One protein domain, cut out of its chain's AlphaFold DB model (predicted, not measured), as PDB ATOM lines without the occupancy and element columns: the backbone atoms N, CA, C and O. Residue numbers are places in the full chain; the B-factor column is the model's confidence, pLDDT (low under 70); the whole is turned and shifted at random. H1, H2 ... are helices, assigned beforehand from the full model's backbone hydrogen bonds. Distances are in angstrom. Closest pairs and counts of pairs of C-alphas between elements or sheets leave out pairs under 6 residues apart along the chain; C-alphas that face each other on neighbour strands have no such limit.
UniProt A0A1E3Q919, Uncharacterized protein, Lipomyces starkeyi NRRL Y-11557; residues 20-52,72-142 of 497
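AT A GLANCE: This is residues 20 to 52 and 72 to 142 of the 497 residues of an uncharacterized protein of Lipomyces starkeyi NRRL Y-11557 (UniProt A0A1E3Q919). Three long helices, H1, H3 and H4, run nearly lengthwise together with their centres in a triangle: H3 and H4 fold back on each other as a close helical hairpin, while H1 joins this pair more loosely. The short helix H2 packs on H3, and the unnamed residues 37 to 52 lead from the end of H1 to the cut. The printed part has 104 residues with four named helices, in the order H1, H2, H3, H4, and no named strand; the class is all helix. It is compact, with a radius of gyration of the C-alphas of 13.6 A, and spans 42 by 33 by 21 A.

HOW THE PARTS SIT: H1, residues 20 to 36, touches H3, residues 94 to 112, at a shallow tilt of 21 degrees, the same way. They touch with residues 22 to 26 of H1 and residues 94 to 95 of H3 alone, and their closest C-alphas are those of Val 26 and Leu 95, 6.9 A apart. H1 is close to but not clearly touching H4, residues 118 to 141; they run opposite ways at a shallow tilt of 21 degrees, and the closest C-alphas, those of Glu 36 and Phe 126, are 7.1 A apart. H2, residues 77 to 82, is near H1. H2 and H3 form a helical hairpin: they touch at a steep tilt of 41 degrees, opposite ways, with residues 98 to 105 of H3 alone. Their closest C-alphas are those of Ile 77 and Asp 101, 7.0 A apart. H3 is the hub, touching the three other helices. H3 and H4 also form a helical hairpin and touch at a shallow tilt of 12 degrees, opposite ways, with 12 pairs of C-alphas within 8 A; the closest, those of Ile 110 and Tyr 120, are 6.0 A apart. H2 and H4 are apart. The helix packing is only just mostly aligned, with 2 of 3 touching pairs at a shallow tilt. Each O i to N i+4 pair is within hydrogen-bond range in H1, H2 and H4, and 14 of 15 are in H3.

IN THESE COORDINATES: H1 begins at C-alpha 20, (136.095, 132.135, 150.895), and is 24.9 A long. H2 is 8.7 A long. H3 begins at C-alpha 94, (137.076, 141.548, 144.633), and is 27.9 A long. H4, the longest helix with 24 residues, is 34.9 A long and ends at C-alpha 141, (126.524, 134.983, 143.106).

THE WHOLE: The two C-alphas farthest apart are those of Leu 20 and Thr 116, 42.9 A. Residues 53 to 71 are not printed, and C-alphas 52 and 72 are 11.2 A apart across this cut, which falls in the link from H1 to H2. The link from H2 to H3 is long, with 11 residues, and that from H3 to H4 is tight, with 5. The mean pLDDT of the printed part is 87.1; residues 20 to 21, 49 to 52, 88 to 92 and 142 are under 70.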
ATOM      1  N   LEU A  20     135.303 133.294 151.330       57.56
ATOM      2  CA  LEU A  20     136.095 132.135 150.895       57.56
ATOM      3  C   LEU A  20     135.674 131.612 149.512       57.56
ATOM      4  O   LEU A  20     136.507 131.113 148.751       57.56
ATOM      5  N   LYS A  21     134.390 131.745 149.153       67.81
ATOM      6  CA  LYS A  21     133.903 131.385 147.812       67.81
ATOM      7  C   LYS A  21     134.467 132.329 146.750       67.81
ATOM      8  O   LYS A  21     134.839 131.868 145.669       67.81
ATOM      9  N   ASN A  22     134.626 133.603 147.095       71.56
ATOM     10  CA  ASN A  22     135.082 134.632 146.166       71.56
ATOM     11  C   ASN A  22     136.581 134.530 145.878       71.56
ATOM     12  O   ASN A  22     136.989 134.700 144.732       71.56
ATOM     13  N   GLU A  23     137.402 134.144 146.859       79.25
ATOM     14  CA  GLU A  23     138.825 133.866 146.614       79.25
ATOM     15  C   GLU A  23     139.015 132.682 145.653       79.25
ATOM     16  O   GLU A  23     139.758 132.785 144.673       79.25
ATOM     17  N   SER A  24     138.287 131.577 145.860       84.38
ATOM     18  CA  SER A  24     138.332 130.429 144.941       84.38
ATOM     19  C   SER A  24     137.863 130.801 143.529       84.38
ATOM     20  O   SER A  24     138.451 130.339 142.547       84.38
ATOM     21  N   ALA A  25     136.842 131.656 143.415       84.62
ATOM     22  CA  ALA A  25     136.352 132.154 142.133       84.62
ATOM     23  C   ALA A  25     137.407 133.003 141.408       84.62
ATOM     24  O   ALA A  25     137.677 132.741 140.238       84.62
ATOM     25  N   VAL A  26     138.072 133.940 142.096       89.56
ATOM     26  CA  VAL A  26     139.149 134.766 141.515       89.56
ATOM     27  C   VAL A  26     140.312 133.896 141.024       89.56
ATOM     28  O   VAL A  26     140.794 134.099 139.909       89.56
ATOM     29  N   HIS A  27     140.722 132.885 141.797       92.06
ATOM     30  CA  HIS A  27     141.767 131.942 141.382       92.06
ATOM     31  C   HIS A  27     141.396 131.177 140.105       92.06
ATOM     32  O   HIS A  27     142.204 131.094 139.178       92.06
ATOM     33  N   LYS A  28     140.171 130.638 140.032       91.62
ATOM     34  CA  LYS A  28     139.675 129.951 138.829       91.62
ATOM     35  C   LYS A  28     139.591 130.902 137.639       91.62
ATOM     36  O   LYS A  28     139.986 130.535 136.539       91.62
ATOM     37  N   PHE A  29     139.116 132.123 137.869       92.31
ATOM     38  CA  PHE A  29     138.970 133.137 136.834       92.31
ATOM     39  C   PHE A  29     140.319 133.506 136.225       92.31
ATOM     40  O   PHE A  29     140.467 133.494 135.009       92.31
ATOM     41  N   ILE A  30     141.324 133.772 137.061       94.19
ATOM     42  CA  ILE A  30     142.669 134.111 136.590       94.19
ATOM     43  C   ILE A  30     143.306 132.935 135.856       94.19
ATOM     44  O   ILE A  30     143.894 133.159 134.807       94.19
ATOM     45  N   ALA A  31     143.120 131.697 136.322       95.56
ATOM     46  CA  ALA A  31     143.604 130.521 135.596       95.56
ATOM     47  C   ALA A  31     142.982 130.404 134.188       95.56
ATOM     48  O   ALA A  31     143.693 130.128 133.224       95.56
ATOM     49  N   ILE A  32     141.675 130.670 134.051       95.44
ATOM     50  CA  ILE A  32     140.987 130.693 132.748       95.44
ATOM     51  C   ILE A  32     141.510 131.848 131.882       95.44
ATOM     52  O   ILE A  32     141.802 131.653 130.703       95.44
ATOM     53  N   LEU A  33     141.659 133.047 132.455       95.00
ATOM     54  CA  LEU A  33     142.182 134.198 131.721       95.00
ATOM     55  C   LEU A  33     143.625 133.978 131.256       95.00
ATOM     56  O   LEU A  33     143.950 134.375 130.146       95.00
ATOM     57  N   GLU A  34     144.484 133.365 132.071       95.81
ATOM     58  CA  GLU A  34     145.873 133.061 131.703       95.81
ATOM     59  C   GLU A  34     145.956 132.105 130.509       95.81
ATOM     60  O   GLU A  34     146.843 132.264 129.669       95.81
ATOM     61  N   GLN A  35     145.031 131.144 130.415       95.81
ATOM     62  CA  GLN A  35     144.953 130.202 129.297       95.81
ATOM     63  C   GLN A  35     144.496 130.875 127.990       95.81
ATOM     64  O   GLN A  35     144.955 130.493 126.915       95.81
ATOM     65  N   GLU A  36     143.615 131.873 128.083       95.88
ATOM     66  CA  GLU A  36     143.012 132.560 126.932       95.88
ATOM     67  C   GLU A  36     143.693 133.905 126.579       95.88
ATOM     68  O   GLU A  36     143.318 134.537 125.588       95.88
ATOM     69  N   ASP A  37     144.680 134.377 127.359       94.50
ATOM     70  CA  ASP A  37     145.351 135.673 127.140       94.50
ATOM     71  C   ASP A  37     146.215 135.643 125.864       94.50
ATOM     72  O   ASP A  37     147.227 134.931 125.806       94.50
ATOM     73  N   PRO A  38     145.875 136.431 124.826       88.50
ATOM     74  CA  PRO A  38     146.591 136.400 123.560       88.50
ATOM     75  C   PRO A  38     148.051 136.830 123.737       88.50
ATOM     76  O   PRO A  38     148.349 137.997 123.998       88.50
ATOM     77  N   ALA A  39     148.969 135.876 123.555       90.06
ATOM     78  CA  ALA A  39     150.416 136.067 123.701       90.06
ATOM     79  C   ALA A  39     150.835 136.664 125.063       90.06
ATOM     80  O   ALA A  39     151.860 137.343 125.148       90.06
ATOM     81  N   HIS A  40     150.038 136.434 126.114       91.44
ATOM     82  CA  HIS A  40     150.217 137.027 127.445       91.44
ATOM     83  C   HIS A  40     150.268 138.564 127.450       91.44
ATOM     84  O   HIS A  40     150.883 139.171 128.332       91.44
ATOM     85  N   ALA A  41     149.684 139.216 126.442       90.69
ATOM     86  CA  ALA A  41     149.855 140.645 126.227       90.69
ATOM     87  C   ALA A  41     149.080 141.493 127.241       90.69
ATOM     88  O   ALA A  41     149.514 142.607 127.537       90.69
ATOM     89  N   VAL A  42     147.945 141.007 127.755       93.81
ATOM     90  CA  VAL A  42     147.056 141.806 128.608       93.81
ATOM     91  C   VAL A  42     147.391 141.636 130.082       93.81
ATOM     92  O   VAL A  42     147.536 142.633 130.789       93.81
ATOM     93  N   LEU A  43     147.540 140.402 130.562       95.06
ATOM     94  CA  LEU A  43     147.704 140.142 131.995       95.06
ATOM     95  C   LEU A  43     149.097 140.531 132.506       95.06
ATOM     96  O   LEU A  43     149.251 140.881 133.680       95.06
ATOM     97  N   THR A  44     150.101 140.523 131.624       95.25
ATOM     98  CA  THR A  44     151.463 140.995 131.928       95.25
ATOM     99  C   THR A  44     151.659 142.486 131.647       95.25
ATOM    100  O   THR A  44     152.686 143.054 132.033       95.25
ATOM    101  N   ALA A  45     150.686 143.151 131.009       92.00
ATOM    102  CA  ALA A  45     150.781 144.576 130.744       92.00
ATOM    103  C   ALA A  45     150.861 145.349 132.060       92.00
ATOM    104  O   ALA A  45     150.016 145.226 132.946       92.00
ATOM    105  N   LYS A  46     151.886 146.194 132.164       90.50
ATOM    106  CA  LYS A  46     152.026 147.125 133.278       90.50
ATOM    107  C   LYS A  46     150.878 148.129 133.229       90.50
ATOM    108  O   LYS A  46     150.755 148.889 132.261       90.50
ATOM    109  N   ILE A  47     150.038 148.115 134.260       83.94
ATOM    110  CA  ILE A  47     148.909 149.035 134.367       83.94
ATOM    111  C   ILE A  47     149.485 150.395 134.748       83.94
ATOM    112  O   ILE A  47     150.085 150.557 135.808       83.94
ATOM    113  N   LEU A  48     149.336 151.383 133.867       73.94
ATOM    114  CA  LEU A  48     149.655 152.761 134.221       73.94
ATOM    115  C   LEU A  48     148.669 153.189 135.305       73.94
ATOM    116  O   LEU A  48     147.459 153.090 135.101       73.94
ATOM    117  N   HIS A  49     149.204 153.581 136.462       64.75
ATOM    118  CA  HIS A  49     148.443 153.736 137.693       64.75
ATOM    119  C   HIS A  49     147.113 154.453 137.491       64.75
ATOM    120  O   HIS A  49     147.046 155.582 136.999       64.75
ATOM    121  N   ARG A  50     146.053 153.804 137.970       59.66
ATOM    122  CA  ARG A  50     144.791 154.476 138.242       59.66
ATOM    123  C   ARG A  50     145.043 155.524 139.338       59.66
ATOM    124  O   ARG A  50     145.695 155.191 140.330       59.66
ATOM    125  N   PRO A  51     144.523 156.758 139.227       52.44
ATOM    126  CA  PRO A  51     144.387 157.605 140.406       52.44
ATOM    127  C   PRO A  51     143.548 156.843 141.452       52.44
ATOM    128  O   PRO A  51     142.573 156.192 141.068       52.44
ATOM    129  N   PRO A  52     143.919 156.863 142.744       52.44
ATOM    130  CA  PRO A  52     143.298 156.034 143.775       52.44
ATOM    131  C   PRO A  52     141.764 156.136 143.746       52.44
ATOM    132  O   PRO A  52     141.191 157.229 143.730       52.44
ATOM    133  N   THR A  72     154.068 154.832 142.942       71.75
ATOM    134  CA  THR A  72     154.151 153.374 142.963       71.75
ATOM    135  C   THR A  72     154.493 152.881 141.560       71.75
ATOM    136  O   THR A  72     153.997 153.406 140.559       71.75
ATOM    137  N   ASP A  73     155.386 151.897 141.473       82.75
ATOM    138  CA  ASP A  73     155.764 151.299 140.198       82.75
ATOM    139  C   ASP A  73     154.548 150.622 139.544       82.75
ATOM    140  O   ASP A  73     153.729 150.019 140.240       82.75
ATOM    141  N   PRO A  74     154.391 150.700 138.211       87.62
ATOM    142  CA  PRO A  74     153.255 150.091 137.535       87.62
ATOM    143  C   PRO A  74     153.368 148.558 137.580       87.62
ATOM    144  O   PRO A  74     154.233 147.966 136.929       87.62
ATOM    145  N   VAL A  75     152.471 147.935 138.346       92.31
ATOM    146  CA  VAL A  75     152.375 146.482 138.562       92.31
ATOM    147  C   VAL A  75     151.452 145.849 137.508       92.31
ATOM    148  O   VAL A  75     150.489 146.470 137.047       92.31
ATOM    149  N   SER A  76     151.757 144.620 137.084       95.06
ATOM    150  CA  SER A  76     150.887 143.838 136.184       95.06
ATOM    151  C   SER A  76     149.731 143.159 136.937       95.06
ATOM    152  O   SER A  76     149.797 142.990 138.154       95.06
ATOM    153  N   ILE A  77     148.677 142.719 136.237       94.38
ATOM    154  CA  ILE A  77     147.538 142.023 136.874       94.38
ATOM    155  C   ILE A  77     148.011 140.750 137.586       94.38
ATOM    156  O   ILE A  77     147.621 140.512 138.730       94.38
ATOM    157  N   LEU A  78     148.878 139.961 136.940       95.25
ATOM    158  CA  LEU A  78     149.398 138.713 137.511       95.25
ATOM    159  C   LEU A  78     150.278 138.951 138.732       95.25
ATOM    160  O   LEU A  78     150.213 138.206 139.706       95.25
ATOM    161  N   GLU A  79     151.106 139.989 138.693       95.25
ATOM    162  CA  GLU A  79     151.951 140.347 139.826       95.25
ATOM    163  C   GLU A  79     151.105 140.850 140.998       95.25
ATOM    164  O   GLU A  79     151.275 140.371 142.117       95.25
ATOM    165  N   LYS A  80     150.111 141.709 140.734       93.06
ATOM    166  CA  LYS A  80     149.148 142.157 141.749       93.06
ATOM    167  C   LYS A  80     148.393 140.977 142.363       93.06
ATOM    168  O   LYS A  80     148.212 140.942 143.576       93.06
ATOM    169  N   PHE A  81     148.005 139.991 141.556       94.06
ATOM    170  CA  PHE A  81     147.366 138.771 142.043       94.06
ATOM    171  C   PHE A  81     148.285 137.931 142.934       94.06
ATOM    172  O   PHE A  81     147.890 137.561 144.037       94.06
ATOM    173  N   ARG A  82     149.531 137.690 142.506       94.81
ATOM    174  CA  ARG A  82     150.529 136.941 143.294       94.81
ATOM    175  C   ARG A  82     150.857 137.612 144.626       94.81
ATOM    176  O   ARG A  82     151.151 136.921 145.594       94.81
ATOM    177  N   LEU A  83     150.788 138.940 144.673       93.38
ATOM    178  CA  LEU A  83     150.978 139.731 145.889       93.38
ATOM    179  C   LEU A  83     149.744 139.753 146.807       93.38
ATOM    180  O   LEU A  83     149.775 140.421 147.836       93.38
ATOM    181  N   GLY A  84     148.656 139.058 146.455       91.44
ATOM    182  CA  GLY A  84     147.420 139.078 147.237       91.44
ATOM    183  C   GLY A  84     146.651 140.397 147.122       91.44
ATOM    184  O   GLY A  84     145.801 140.688 147.954       91.44
ATOM    185  N   GLY A  85     146.900 141.198 146.080       88.12
ATOM    186  CA  GLY A  85     146.254 142.499 145.864       88.12
ATOM    187  C   GLY A  85     144.754 142.439 145.541       88.12
ATOM    188  O   GLY A  85     144.148 143.486 145.334       88.12
ATOM    189  N   TYR A  86     144.175 141.235 145.492       88.88
ATOM    190  CA  TYR A  86     142.737 140.971 145.381       88.88
ATOM    191  C   TYR A  86     142.224 140.151 146.584       88.88
ATOM    192  O   TYR A  86     141.347 139.308 146.424       88.88
ATOM    193  N   GLN A  87     142.793 140.353 147.779       80.56
ATOM    194  CA  GLN A  87     142.286 139.813 149.049       80.56
ATOM    195  C   GLN A  87     141.416 140.882 149.729       80.56
ATOM    196  O   GLN A  87     141.824 142.035 149.856       80.56
ATOM    197  N   GLY A  88     140.173 140.535 150.077       67.19
ATOM    198  CA  GLY A  88     139.071 141.494 150.251       67.19
ATOM    199  C   GLY A  88     139.119 142.292 151.547       67.19
ATOM    200  O   GLY A  88     138.336 142.024 152.453       67.19
ATOM    201  N   SER A  89     140.001 143.288 151.639       60.66
ATOM    202  CA  SER A  89     140.151 144.090 152.858       60.66
ATOM    203  C   SER A  89     139.003 145.081 153.099       60.66
ATOM    204  O   SER A  89     138.717 145.401 154.251       60.66
ATOM    205  N   ASP A  90     138.311 145.532 152.042       58.88
ATOM    206  CA  ASP A  90     137.499 146.761 152.104       58.88
ATOM    207  C   ASP A  90     135.995 146.555 151.827       58.88
ATOM    208  O   ASP A  90     135.242 147.521 151.690       58.88
ATOM    209  N   GLY A  91     135.525 145.306 151.735       57.97
ATOM    210  CA  GLY A  91     134.122 145.005 151.406       57.97
ATOM    211  C   GLY A  91     133.700 145.425 149.987       57.97
ATOM    212  O   GLY A  91     132.520 145.344 149.647       57.97
ATOM    213  N   THR A  92     134.640 145.868 149.146       61.34
ATOM    214  CA  THR A  92     134.452 145.972 147.699       61.34
ATOM    215  C   THR A  92     134.441 144.572 147.093       61.34
ATOM    216  O   THR A  92     135.153 143.674 147.545       61.34
ATOM    217  N   SER A  93     133.605 144.358 146.073       72.81
ATOM    218  CA  SER A  93     133.625 143.097 145.330       72.81
ATOM    219  C   SER A  93     135.006 142.936 144.697       72.81
ATOM    220  O   SER A  93     135.375 143.707 143.811       72.81
ATOM    221  N   LEU A  94     135.759 141.930 145.154       83.38
ATOM    222  CA  LEU A  94     137.076 141.548 144.633       83.38
ATOM    223  C   LEU A  94     137.098 141.442 143.108       83.38
ATOM    224  O   LEU A  94     138.056 141.828 142.437       83.38
ATOM    225  N   LEU A  95     135.990 140.946 142.567       85.06
ATOM    226  CA  LEU A  95     135.766 140.779 141.146       85.06
ATOM    227  C   LEU A  95     135.671 142.125 140.411       85.06
ATOM    228  O   LEU A  95     136.150 142.252 139.285       85.06
ATOM    229  N   GLY A  96     135.112 143.147 141.063       86.62
ATOM    230  CA  GLY A  96     135.025 144.506 140.535       86.62
ATOM    231  C   GLY A  96     136.393 145.172 140.386       86.62
ATOM    232  O   GLY A  96     136.664 145.781 139.351       86.62
ATOM    233  N   ASP A  97     137.283 145.015 141.370       88.44
ATOM    234  CA  ASP A  97     138.641 145.565 141.282       88.44
ATOM    235  C   ASP A  97     139.422 144.909 140.133       88.44
ATOM    236  O   ASP A  97     139.976 145.620 139.286       88.44
ATOM    237  N   LEU A  98     139.354 143.576 140.015       91.75
ATOM    238  CA  LEU A  98     139.945 142.832 138.898       91.75
ATOM    239  C   LEU A  98     139.366 143.259 137.539       91.75
ATOM    240  O   LEU A  98     140.121 143.457 136.589       91.75
ATOM    241  N   GLN A  99     138.048 143.453 137.435       92.06
ATOM    242  CA  GLN A  99     137.405 143.922 136.204       92.06
ATOM    243  C   GLN A  99     137.909 145.317 135.803       92.06
ATOM    244  O   GLN A  99     138.161 145.576 134.621       92.06
ATOM    245  N   THR A 100     138.073 146.225 136.772       91.25
ATOM    246  CA  THR A 100     138.582 147.575 136.484       91.25
ATOM    247  C   THR A 100     140.038 147.566 136.036       91.25
ATOM    248  O   THR A 100     140.378 148.275 135.084       91.25
ATOM    249  N   ASP A 101     140.874 146.737 136.660       93.38
ATOM    250  CA  ASP A 101     142.278 146.571 136.288       93.38
ATOM    251  C   ASP A 101     142.413 145.915 134.911       93.38
ATOM    252  O   ASP A 101     143.203 146.378 134.085       93.38
ATOM    253  N   LEU A 102     141.577 144.916 134.612       94.69
ATOM    254  CA  LEU A 102     141.518 144.291 133.295       94.69
ATOM    255  C   LEU A 102     141.155 145.307 132.211       94.69
ATOM    256  O   LEU A 102     141.831 145.373 131.188       94.69
ATOM    257  N   LYS A 103     140.131 146.136 132.443       94.75
ATOM    258  CA  LYS A 103     139.739 147.202 131.509       94.75
ATOM    259  C   LYS A 103     140.865 148.215 131.288       94.75
ATOM    260  O   LYS A 103     141.094 148.641 130.158       94.75
ATOM    261  N   ALA A 104     141.572 148.604 132.348       93.31
ATOM    262  CA  ALA A 104     142.691 149.535 132.242       93.31
ATOM    263  C   ALA A 104     143.874 148.924 131.468       93.31
ATOM    264  O   ALA A 104     144.460 149.583 130.603       93.31
ATOM    265  N   ALA A 105     144.200 147.657 131.736       94.75
ATOM    266  CA  ALA A 105     145.250 146.924 131.037       94.75
ATOM    267  C   ALA A 105     144.925 146.765 129.544       94.75
ATOM    268  O   ALA A 105     145.754 147.110 128.698       94.75
ATOM    269  N   THR A 106     143.707 146.336 129.200       95.44
ATOM    270  CA  THR A 106     143.287 146.180 127.798       95.44
ATOM    271  C   THR A 106     143.272 147.513 127.068       95.44
ATOM    272  O   THR A 106     143.802 147.594 125.963       95.44
ATOM    273  N   GLN A 107     142.775 148.586 127.691       95.44
ATOM    274  CA  GLN A 107     142.812 149.931 127.115       95.44
ATOM    275  C   GLN A 107     144.251 150.404 126.839       95.44
ATOM    276  O   GLN A 107     144.540 150.952 125.771       95.44
ATOM    277  N   SER A 108     145.171 150.156 127.777       94.06
ATOM    278  CA  SER A 108     146.599 150.474 127.633       94.06
ATOM    279  C   SER A 108     147.238 149.714 126.468       94.06
ATOM    280  O   SER A 108     147.983 150.301 125.685       94.06
ATOM    281  N   VAL A 109     146.917 148.429 126.298       95.56
ATOM    282  CA  VAL A 109     147.431 147.616 125.184       95.56
ATOM    283  C   VAL A 109     146.814 148.052 123.851       95.56
ATOM    284  O   VAL A 109     147.541 148.319 122.896       95.56
ATOM    285  N   ILE A 110     145.490 148.211 123.792       95.81
ATOM    286  CA  ILE A 110     144.738 148.618 122.593       95.81
ATOM    287  C   ILE A 110     145.208 149.977 122.072       95.81
ATOM    288  O   ILE A 110     145.413 150.132 120.869       95.81
ATOM    289  N   SER A 111     145.437 150.947 122.962       94.62
ATOM    290  CA  SER A 111     145.899 152.286 122.569       94.62
ATOM    291  C   SER A 111     147.277 152.286 121.886       94.62
ATOM    292  O   SER A 111     147.544 153.159 121.060       94.62
ATOM    293  N   LYS A 112     148.128 151.288 122.173       95.19
ATOM    294  CA  LYS A 112     149.448 151.100 121.542       95.19
ATOM    295  C   LYS A 112     149.372 150.367 120.203       95.19
ATOM    296  O   LYS A 112     150.313 150.436 119.416       95.19
ATOM    297  N   LEU A 113     148.281 149.649 119.945       95.69
ATOM    298  CA  LEU A 113     148.100 148.844 118.743       95.69
ATOM    299  C   LEU A 113     147.314 149.615 117.672       95.69
ATOM    300  O   LEU A 113     146.442 150.439 117.963       95.69
ATOM    301  N   SER A 114     147.615 149.333 116.403       93.56
ATOM    302  CA  SER A 114     146.801 149.795 115.273       93.56
ATOM    303  C   SER A 114     145.515 148.962 115.172       93.56
ATOM    304  O   SER A 114     145.606 147.740 115.312       93.56
ATOM    305  N   PRO A 115     144.351 149.555 114.835       90.88
ATOM    306  CA  PRO A 115     143.110 148.812 114.579       90.88
ATOM    307  C   PRO A 115     143.211 147.767 113.454       90.88
ATOM    308  O   PRO A 115     142.383 146.863 113.362       90.88
ATOM    309  N   THR A 116     144.212 147.886 112.575       90.38
ATOM    310  CA  THR A 116     144.472 146.918 111.497       90.38
ATOM    311  C   THR A 116     145.244 145.682 111.959       90.38
ATOM    312  O   THR A 116     145.315 144.708 111.213       90.38
ATOM    313  N   ASN A 117     145.831 145.708 113.159       95.19
ATOM    314  CA  ASN A 117     146.653 144.621 113.679       95.19
ATOM    315  C   ASN A 117     145.770 143.455 114.163       95.19
ATOM    316  O   ASN A 117     144.762 143.661 114.836       95.19
ATOM    317  N   GLU A 118     146.164 142.217 113.876       95.38
ATOM    318  CA  GLU A 118     145.466 141.024 114.370       95.38
ATOM    319  C   GLU A 118     145.450 140.968 115.902       95.38
ATOM    320  O   GLU A 118     144.404 140.684 116.491       95.38
ATOM    321  N   LEU A 119     146.557 141.356 116.552       95.81
ATOM    322  CA  LEU A 119     146.650 141.428 118.014       95.81
ATOM    323  C   LEU A 119     145.617 142.386 118.616       95.81
ATOM    324  O   LEU A 119     145.068 142.092 119.671       95.81
ATOM    325  N   TYR A 120     145.292 143.488 117.933       96.19
ATOM    326  CA  TYR A 120     144.239 144.407 118.380       96.19
ATOM    327  C   TYR A 120     142.894 143.678 118.469       96.19
ATOM    328  O   TYR A 120     142.200 143.759 119.479       96.19
ATOM    329  N   THR A 121     142.551 142.910 117.430       94.62
ATOM    330  CA  THR A 121     141.289 142.157 117.391       94.62
ATOM    331  C   THR A 121     141.257 140.998 118.386       94.62
ATOM    332  O   THR A 121     140.190 140.676 118.902       94.62
ATOM    333  N   LEU A 122     142.406 140.373 118.671       96.31
ATOM    334  CA  LEU A 122     142.513 139.319 119.679       96.31
ATOM    335  C   LEU A 122     142.349 139.878 121.095       96.31
ATOM    336  O   LEU A 122     141.576 139.319 121.866       96.31
ATOM    337  N   VAL A 123     142.997 141.003 121.414       96.56
ATOM    338  CA  VAL A 123     142.856 141.682 122.715       96.56
ATOM    339  C   VAL A 123     141.419 142.167 122.933       96.56
ATOM    340  O   VAL A 123     140.883 142.019 124.029       96.56
ATOM    341  N   ASP A 124     140.768 142.689 121.890       94.75
ATOM    342  CA  ASP A 124     139.355 143.076 121.948       94.75
ATOM    343  C   ASP A 124     138.447 141.866 122.239       94.75
ATOM    344  O   ASP A 124     137.663 141.890 123.189       94.75
ATOM    345  N   LYS A 125     138.605 140.762 121.491       94.81
ATOM    346  CA  LYS A 125     137.865 139.508 121.731       94.81
ATOM    347  C   LYS A 125     138.098 138.951 123.135       94.81
ATOM    348  O   LYS A 125     137.138 138.527 123.773       94.81
ATOM    349  N   PHE A 126     139.345 138.970 123.604       96.25
ATOM    350  CA  PHE A 126     139.715 138.533 124.947       96.25
ATOM    351  C   PHE A 126     139.001 139.363 126.017       96.25
ATOM    352  O   PHE A 126     138.385 138.802 126.921       96.25
ATOM    353  N   TYR A 127     138.989 140.692 125.883       95.56
ATOM    354  CA  TYR A 127     138.258 141.547 126.815       95.56
ATOM    355  C   TYR A 127     136.750 141.270 126.804       95.56
ATOM    356  O   TYR A 127     136.140 141.162 127.865       95.56
ATOM    357  N   PHE A 128     136.140 141.127 125.622       92.81
ATOM    358  CA  PHE A 128     134.718 140.789 125.505       92.81
ATOM    359  C   PHE A 128     134.382 139.444 126.156       92.81
ATOM    360  O   PHE A 128     133.348 139.320 126.821       92.81
ATOM    361  N   TYR A 129     135.249 138.448 125.974       94.56
ATOM    362  CA  TYR A 129     135.127 137.150 126.624       94.56
ATOM    363  C   TYR A 129     135.206 137.288 128.146       94.56
ATOM    364  O   TYR A 129     134.294 136.841 128.841       94.56
ATOM    365  N   ALA A 130     136.227 137.979 128.653       94.62
ATOM    366  CA  ALA A 130     136.424 138.185 130.081       94.62
ATOM    367  C   ALA A 130     135.268 138.968 130.725       94.62
ATOM    368  O   ALA A 130     134.761 138.565 131.764       94.62
ATOM    369  N   GLU A 131     134.785 140.044 130.097       92.38
ATOM    370  CA  GLU A 131     133.632 140.803 130.598       92.38
ATOM    371  C   GLU A 131     132.351 139.959 130.607       92.38
ATOM    372  O   GLU A 131     131.582 140.012 131.567       92.38
ATOM    373  N   SER A 132     132.146 139.134 129.577       88.75
ATOM    374  CA  SER A 132     131.017 138.199 129.533       88.75
ATOM    375  C   SER A 132     131.117 137.127 130.618       88.75
ATOM    376  O   SER A 132     130.094 136.714 131.162       88.75
ATOM    377  N   LEU A 133     132.332 136.664 130.926       89.81
ATOM    378  CA  LEU A 133     132.590 135.713 132.003       89.81
ATOM    379  C   LEU A 133     132.303 136.362 133.365       89.81
ATOM    380  O   LEU A 133     131.556 135.792 134.154       89.81
ATOM    381  N   PHE A 134     132.774 137.594 133.596       87.94
ATOM    382  CA  PHE A 134     132.466 138.361 134.807       87.94
ATOM    383  C   PHE A 134     130.963 138.550 135.005       87.94
ATOM    384  O   PHE A 134     130.446 138.268 136.081       87.94
ATOM    385  N   ALA A 135     130.247 138.989 133.969       85.25
ATOM    386  CA  ALA A 135     128.809 139.220 134.060       85.25
ATOM    387  C   ALA A 135     128.034 137.944 134.434       85.25
ATOM    388  O   ALA A 135     127.059 138.019 135.178       85.25
ATOM    389  N   LYS A 136     128.474 136.775 133.946       84.88
ATOM    390  CA  LYS A 136     127.870 135.481 134.291       84.88
ATOM    391  C   LYS A 136     128.131 135.095 135.744       84.88
ATOM    392  O   LYS A 136     127.183 134.736 136.431       84.88
ATOM    393  N   GLU A 137     129.374 135.204 136.207       83.62
ATOM    394  CA  GLU A 137     129.738 134.830 137.581       83.62
ATOM    395  C   GLU A 137     129.071 135.751 138.618       83.62
ATOM    396  O   GLU A 137     128.479 135.275 139.588       83.62
ATOM    397  N   VAL A 138     129.042 137.069 138.370       82.38
ATOM    398  CA  VAL A 138     128.342 138.027 139.250       82.38
ATOM    399  C   VAL A 138     126.843 137.725 139.322       82.38
ATOM    400  O   VAL A 138     126.255 137.776 140.403       82.38
ATOM    401  N   ALA A 139     126.220 137.373 138.191       78.56
ATOM    402  CA  ALA A 139     124.805 137.009 138.157       78.56
ATOM    403  C   ALA A 139     124.511 135.705 138.920       78.56
ATOM    404  O   ALA A 139     123.425 135.561 139.479       78.56
ATOM    405  N   THR A 140     125.458 134.761 138.968       78.19
ATOM    406  CA  THR A 140     125.297 133.530 139.758       78.19
ATOM    407  C   THR A 140     125.459 133.744 141.260       78.19
ATOM    408  O   THR A 140     124.829 133.023 142.034       78.19
ATOM    409  N   GLU A 141     126.272 134.716 141.684       73.69
ATOM    410  CA  GLU A 141     126.524 134.983 143.106       73.69
ATOM    411  C   GLU A 141     125.327 135.673 143.780       73.69
ATOM    412  O   GLU A 141     124.964 135.309 144.898       73.69
ATOM    413  N   ASN A 142     124.666 136.607 143.083       68.56
ATOM    414  CA  ASN A 142     123.554 137.399 143.622       68.56
ATOM    415  C   ASN A 142     122.297 137.330 142.730       68.56
ATOM    416  O   ASN A 142     121.967 138.309 142.050       68.56
TER     417      ASN A 142